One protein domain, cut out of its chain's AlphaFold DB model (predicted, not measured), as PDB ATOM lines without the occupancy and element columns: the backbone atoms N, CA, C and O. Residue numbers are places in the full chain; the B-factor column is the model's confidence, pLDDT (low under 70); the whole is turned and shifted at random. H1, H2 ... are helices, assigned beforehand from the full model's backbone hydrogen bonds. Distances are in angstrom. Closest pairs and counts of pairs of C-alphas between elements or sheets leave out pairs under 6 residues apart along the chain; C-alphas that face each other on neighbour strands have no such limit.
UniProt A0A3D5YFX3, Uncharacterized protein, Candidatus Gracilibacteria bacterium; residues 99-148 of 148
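What this domain is: This is residues 99 to 148 of the 148 residues of an uncharacterized protein of Candidatus Gracilibacteria bacterium (UniProt A0A3D5YFX3). Look for a flat, loose helical hairpin: H1 and H2 run nearly side by side in opposite ways, and the link's residues 116 to 121 stick out at one end. After H2 the unnamed tail, residues 138 to 148, folds back along H2 on the side away from H1. The printed part has 50 residues with two named helices, H1 then H2, and no named strand; its class is all helix, though just 23 residues are in named elements. It is only just loose, close to compact, with a radius of gyration of the C-alphas of 12.1 A and spans of 35 by 26 by 11 A.

Where its parts are: Find C-alpha 107 at (26.242, 17.042, -29.183); from there H1, residues 107 to 115, runs 13.2 A. H2, residues 124 to 137, runs 20.2 A to C-alpha 137 at (18.825, 9.085, -32.256).

How they stand to each other: H1 and H2 are close but not clearly touching; their closest C-alphas, of Arg 108 and Ile 134, are 7.8 A apart. They run opposite ways at a shallow tilt of 18 degrees. In H2 every O i to N i+4 pair is within hydrogen-bond range; in H1, 3 of 5 are.

The domain as a whole: The farthest C-alphas, of Lys 99 and Pro 119, are 34.8 A apart. The printed part has no cut, and the link from H1 to H2 is short. Look at residues 99 to 108 for pLDDT under 70.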
ATOM      1  N   LYS A  99      16.755   6.617 -22.295       60.53
ATOM      2  CA  LYS A  99      16.804   7.952 -21.686       60.53
ATOM      3  C   LYS A  99      16.702   8.993 -22.802       60.53
ATOM      4  O   LYS A  99      17.434   8.901 -23.783       60.53
ATOM      5  N   ARG A 100      15.823   9.985 -22.626       59.91
ATOM      6  CA  ARG A 100      15.725  11.142 -23.525       59.91
ATOM      7  C   ARG A 100      17.091  11.813 -23.655       59.91
ATOM      8  O   ARG A 100      17.705  12.148 -22.643       59.91
ATOM      9  N   PHE A 101      17.515  12.059 -24.887       62.12
ATOM     10  CA  PHE A 101      18.492  13.097 -25.170       62.12
ATOM     11  C   PHE A 101      17.721  14.392 -25.406       62.12
ATOM     12  O   PHE A 101      16.820  14.420 -26.241       62.12
ATOM     13  N   ASP A 102      18.013  15.415 -24.607       61.84
ATOM     14  CA  ASP A 102      17.317  16.701 -24.665       61.84
ATOM     15  C   ASP A 102      17.471  17.353 -26.054       61.84
ATOM     16  O   ASP A 102      18.452  17.114 -26.760       61.84
ATOM     17  N   GLU A 103      16.517  18.185 -26.469       60.41
ATOM     18  CA  GLU A 103      16.640  18.951 -27.719       60.41
ATOM     19  C   GLU A 103      17.797  19.955 -27.644       60.41
ATOM     20  O   GLU A 103      18.429  20.251 -28.658       60.41
ATOM     21  N   SER A 104      18.131  20.404 -26.430       59.78
ATOM     22  CA  SER A 104      19.279  21.260 -26.131       59.78
ATOM     23  C   SER A 104      20.603  20.500 -26.010       59.78
ATOM     24  O   SER A 104      21.554  21.022 -25.428       59.78
ATOM     25  N   ASP A 105      20.679  19.252 -26.480       65.81
ATOM     26  CA  ASP A 105      21.891  18.453 -26.365       65.81
ATOM     27  C   ASP A 105      23.047  19.082 -27.167       65.81
ATOM     28  O   ASP A 105      22.994  19.126 -28.404       65.81
ATOM     29  N   PRO A 106      24.126  19.521 -26.493       62.44
ATOM     30  CA  PRO A 106      25.256  20.181 -27.142       62.44
ATOM     31  C   PRO A 106      25.968  19.287 -28.170       62.44
ATOM     32  O   PRO A 106      26.721  19.783 -29.008       62.44
ATOM     33  N   ARG A 107      25.708  17.970 -28.177       68.31
ATOM     34  CA  ARG A 107      26.242  17.042 -29.183       68.31
ATOM     35  C   ARG A 107      25.703  17.282 -30.593       68.31
ATOM     36  O   ARG A 107      26.360  16.870 -31.549       68.31
ATOM     37  N   ARG A 108      24.572  17.980 -30.763       69.19
ATOM     38  CA  ARG A 108      24.059  18.348 -32.098       69.19
ATOM     39  C   ARG A 108      25.004  19.295 -32.846       69.19
ATOM     40  O   ARG A 108      25.207  19.131 -34.048       69.19
ATOM     41  N   GLU A 109      25.658  20.210 -32.132       75.00
ATOM     42  CA  GLU A 109      26.623  21.157 -32.714       75.00
ATOM     43  C   GLU A 109      27.947  20.481 -33.119       75.00
ATOM     44  O   GLU A 109      28.623  20.917 -34.057       75.00
ATOM     45  N   ILE A 110      28.305  19.360 -32.482       81.69
ATOM     46  CA  ILE A 110      29.500  18.573 -32.840       81.69
ATOM     47  C   ILE A 110      29.390  18.040 -34.273       81.69
ATOM     48  O   ILE A 110      30.363  18.057 -35.024       81.69
ATOM     49  N   ILE A 111      28.201  17.602 -34.690       80.62
ATOM     50  CA  ILE A 111      28.012  17.058 -36.041       80.62
ATOM     51  C   ILE A 111      28.137  18.167 -37.087       80.62
ATOM     52  O   ILE A 111      28.788  17.972 -38.111       80.62
ATOM     53  N   LYS A 112      27.577  19.350 -36.811       80.81
ATOM     54  CA  LYS A 112      27.690  20.512 -37.699       80.81
ATOM     55  C   LYS A 112      29.151  20.927 -37.888       80.81
ATOM     56  O   LYS A 112      29.630  20.988 -39.014       80.81
ATOM     57  N   THR A 113      29.885  21.081 -36.786       85.69
ATOM     58  CA  THR A 113      31.315  21.434 -36.824       85.69
ATOM     59  C   THR A 113      32.190  20.367 -37.487       85.69
ATOM     60  O   THR A 113      33.220  20.703 -38.068       85.69
ATOM     61  N   PHE A 114      31.811  19.088 -37.426       86.88
ATOM     62  CA  PHE A 114      32.500  18.018 -38.150       86.88
ATOM     63  C   PHE A 114      32.259  18.099 -39.662       86.88
ATOM     64  O   PHE A 114      33.212  17.997 -40.432       86.88
ATOM     65  N   ILE A 115      31.009  18.325 -40.086       86.75
ATOM     66  CA  ILE A 115      30.651  18.475 -41.506       86.75
ATOM     67  C   ILE A 115      31.388  19.664 -42.127       86.75
ATOM     68  O   ILE A 115      31.910  19.536 -43.232       86.75
ATOM     69  N   ASP A 116      31.502  20.777 -41.398       87.44
ATOM     70  CA  ASP A 116      32.186  21.988 -41.868       87.44
ATOM     71  C   ASP A 116      33.703  21.791 -42.078       87.44
ATOM     72  O   ASP A 116      34.333  22.556 -42.806       87.44
ATOM     73  N   LYS A 117      34.307  20.759 -41.469       93.00
ATOM     74  CA  LYS A 117      35.735  20.419 -41.629       93.00
ATOM     75  C   LYS A 117      36.017  19.466 -42.792       93.00
ATOM     76  O   LYS A 117      37.183  19.180 -43.064       93.00
ATOM     77  N   LEU A 118      34.990  18.931 -43.452       91.25
ATOM     78  CA  LEU A 118      35.186  17.992 -44.552       91.25
ATOM     79  C   LEU A 118      35.730  18.725 -45.791       91.25
ATOM     80  O   LEU A 118      35.217  19.783 -46.150       91.25
ATOM     81  N   PRO A 119      36.714  18.154 -46.513       94.06
ATOM     82  CA  PRO A 119      37.275  18.768 -47.721       94.06
ATOM     83  C   PRO A 119      36.345  18.656 -48.947       94.06
ATOM     84  O   PRO A 119      36.784  18.807 -50.085       94.06
ATOM     85  N   PHE A 120      35.064  18.347 -48.737       92.69
ATOM     86  CA  PHE A 120      34.043  18.183 -49.764       92.69
ATOM     87  C   PHE A 120      32.669  18.555 -49.205       92.69
ATOM     88  O   PHE A 120      32.440  18.547 -47.997       92.69
ATOM     89  N   THR A 121      31.722  18.841 -50.098       91.25
ATOM     90  CA  THR A 121      30.332  19.088 -49.705       91.25
ATOM     91  C   THR A 121      29.533  17.791 -49.741       91.25
ATOM     92  O   THR A 121      29.656  16.990 -50.667       91.25
ATOM     93  N   LEU A 122      28.697  17.576 -48.725       90.94
ATOM     94  CA  LEU A 122      27.788  16.434 -48.712       90.94
ATOM     95  C   LEU A 122      26.796  16.525 -49.873       90.94
ATOM     96  O   LEU A 122      26.221  17.588 -50.136       90.94
ATOM     97  N   THR A 123      26.527  15.387 -50.506       94.25
ATOM     98  CA  THR A 123      25.443  15.278 -51.484       94.25
ATOM     99  C   THR A 123      24.090  15.493 -50.806       94.25
ATOM    100  O   THR A 123      23.936  15.327 -49.592       94.25
ATOM    101  N   ASN A 124      23.060  15.820 -51.586       92.75
ATOM    102  CA  ASN A 124      21.707  15.979 -51.043       92.75
ATOM    103  C   ASN A 124      21.199  14.695 -50.360       92.75
ATOM    104  O   ASN A 124      20.532  14.774 -49.328       92.75
ATOM    105  N   ALA A 125      21.567  13.521 -50.887       91.69
ATOM    106  CA  ALA A 125      21.243  12.233 -50.276       91.69
ATOM    107  C   ALA A 125      21.927  12.067 -48.910       91.69
ATOM    108  O   ALA A 125      21.260  11.752 -47.926       91.69
ATOM    109  N   GLN A 126      23.226  12.370 -48.818       90.31
ATOM    110  CA  GLN A 126      23.974  12.307 -47.559       90.31
ATOM    111  C   GLN A 126      23.412  13.273 -46.508       90.31
ATOM    112  O   GLN A 126      23.213  12.877 -45.363       90.31
ATOM    113  N   LYS A 127      23.075  14.513 -46.891       89.62
ATOM    114  CA  LYS A 127      22.450  15.491 -45.979       89.62
ATOM    115  C   LYS A 127      21.126  14.977 -45.409       89.62
ATOM    116  O   LYS A 127      20.882  15.119 -44.212       89.62
ATOM    117  N   LYS A 128      20.288  14.357 -46.249       89.31
ATOM    118  CA  LYS A 128      19.008  13.769 -45.826       89.31
ATOM    119  C   LYS A 128      19.217  12.629 -44.829       89.31
ATOM    120  O   LYS A 128      18.550  12.596 -43.801       89.31
ATOM    121  N   VAL A 129      20.158  11.730 -45.109       90.56
ATOM    122  CA  VAL A 129      20.479  10.598 -44.229       90.56
ATOM    123  C   VAL A 129      21.003  11.078 -42.876       90.56
ATOM    124  O   VAL A 129      20.495  10.645 -41.846       90.56
ATOM    125  N   VAL A 130      21.951  12.020 -42.865       88.19
ATOM    126  CA  VAL A 130      22.502  12.580 -41.621       88.19
ATOM    127  C   VAL A 130      21.401  13.216 -40.777       88.19
ATOM    128  O   VAL A 130      21.308  12.927 -39.587       88.19
ATOM    129  N   LYS A 131      20.526  14.023 -41.391       86.00
ATOM    130  CA  LYS A 131      19.383  14.622 -40.694       86.00
ATOM    131  C   LYS A 131      18.477  13.553 -40.071       86.00
ATOM    132  O   LYS A 131      18.199  13.627 -38.878       86.00
ATOM    133  N   ASN A 132      18.094  12.535 -40.843       87.00
ATOM    134  CA  ASN A 132      17.231  11.453 -40.368       87.00
ATOM    135  C   ASN A 132      17.864  10.656 -39.214       87.00
ATOM    136  O   ASN A 132      17.168  10.307 -38.261       87.00
ATOM    137  N   CYS A 133      19.170  10.371 -39.274       86.44
ATOM    138  CA  CYS A 133      19.885   9.685 -38.197       86.44
ATOM    139  C   CYS A 133      19.903  10.518 -36.913       86.44
ATOM    140  O   CYS A 133      19.633   9.979 -35.844       86.44
ATOM    141  N   ILE A 134      20.181  11.822 -37.011       83.06
ATOM    142  CA  ILE A 134      20.168  12.720 -35.847       83.06
ATOM    143  C   ILE A 134      18.774  12.732 -35.222       83.06
ATOM    144  O   ILE A 134      18.637  12.492 -34.027       83.06
ATOM    145  N   GLU A 135      17.733  12.961 -36.021       83.19
ATOM    146  CA  GLU A 135      16.353  12.984 -35.527       83.19
ATOM    147  C   GLU A 135      15.969  11.659 -34.855       83.19
ATOM    148  O   GLU A 135      15.431  11.675 -33.751       83.19
ATOM    149  N   SER A 136      16.337  10.522 -35.454       82.31
ATOM    150  CA  SER A 136      16.018   9.190 -34.922       82.31
ATOM    151  C   SER A 136      16.784   8.841 -33.641       82.31
ATOM    152  O   SER A 136      16.244   8.162 -32.777       82.31
ATOM    153  N   ILE A 137      18.034   9.295 -33.485       80.31
ATOM    154  CA  ILE A 137      18.825   9.085 -32.256       80.31
ATOM    155  C   ILE A 137      18.251   9.883 -31.077       80.31
ATOM    156  O   ILE A 137      18.371   9.461 -29.928       80.31
ATOM    157  N   HIS A 138      17.645  11.038 -31.354       77.69
ATOM    158  CA  HIS A 138      17.032  11.892 -30.339       77.69
ATOM    159  C   HIS A 138      15.566  11.540 -30.037       77.69
ATOM    160  O   HIS A 138      14.983  12.122 -29.120       77.69
ATOM    161  N   ASP A 139      14.965  10.600 -30.770       76.75
ATOM    162  CA  ASP A 139      13.613  10.123 -30.488       76.75
ATOM    163  C   ASP A 139      13.580   9.224 -29.232       76.75
ATOM    164  O   ASP A 139      14.589   8.703 -28.757       76.75
ATOM    165  N   LYS A 140      12.390   9.044 -28.650       75.81
ATOM    166  CA  LYS A 140      12.150   8.170 -27.489       75.81
ATOM    167  C   LYS A 140      12.299   6.690 -27.833       75.81
ATOM    168  O   LYS A 140      12.545   5.876 -26.942       75.81
ATOM    169  N   LYS A 141      12.082   6.349 -29.103       78.69
ATOM    170  CA  LYS A 141      12.196   4.993 -29.628       78.69
ATOM    171  C   LYS A 141      13.625   4.761 -30.115       78.69
ATOM    172  O   LYS A 141      14.186   5.644 -30.760       78.69
ATOM    173  N   PRO A 142      14.222   3.592 -29.856       79.06
ATOM    174  CA  PRO A 142      15.545   3.304 -30.380       79.06
ATOM    175  C   PRO A 142      15.547   3.281 -31.919       79.06
ATOM    176  O   PRO A 142      14.641   2.730 -32.549       79.06
ATOM    177  N   MET A 143      16.587   3.846 -32.532       83.56
ATOM    178  CA  MET A 143      16.731   3.875 -33.989       83.56
ATOM    179  C   MET A 143      16.971   2.464 -34.555       83.56
ATOM    180  O   MET A 143      17.997   1.846 -34.274       83.56
ATOM    181  N   MET A 144      16.072   1.989 -35.422       79.25
ATOM    182  CA  MET A 144      16.290   0.828 -36.298       79.25
ATOM    183  C   MET A 144      16.416   1.307 -37.743       79.25
ATOM    184  O   MET A 144      15.419   1.448 -38.450       79.25
ATOM    185  N   ALA A 145      17.642   1.586 -38.175       82.88
ATOM    186  CA  ALA A 145      17.929   2.058 -39.523       82.88
ATOM    187  C   ALA A 145      19.013   1.200 -40.178       82.88
ATOM    188  O   ALA A 145      20.003   0.844 -39.540       82.88
ATOM    189  N   LEU A 146      18.830   0.910 -41.467       86.12
ATOM    190  CA  LEU A 146      19.861   0.362 -42.338       86.12
ATOM    191  C   LEU A 146      20.357   1.493 -43.242       86.12
ATOM    192  O   LEU A 146      19.564   2.107 -43.956       86.12
ATOM    193  N   LEU A 147      21.655   1.776 -43.190       85.69
ATOM    194  CA  LEU A 147      22.317   2.685 -44.122       85.69
ATOM    195  C   LEU A 147      22.823   1.860 -45.306       85.69
ATOM    196  O   LEU A 147      23.602   0.930 -45.097       85.69
ATOM    197  N   GLN A 148      22.366   2.186 -46.514       74.81
ATOM    198  CA  GLN A 148      22.700   1.481 -47.752       74.81
ATOM    199  C   GLN A 148      23.014   2.471 -48.873       74.81
ATOM    200  O   GLN A 148      22.383   3.554 -48.890       74.81
TER     201      GLN A 148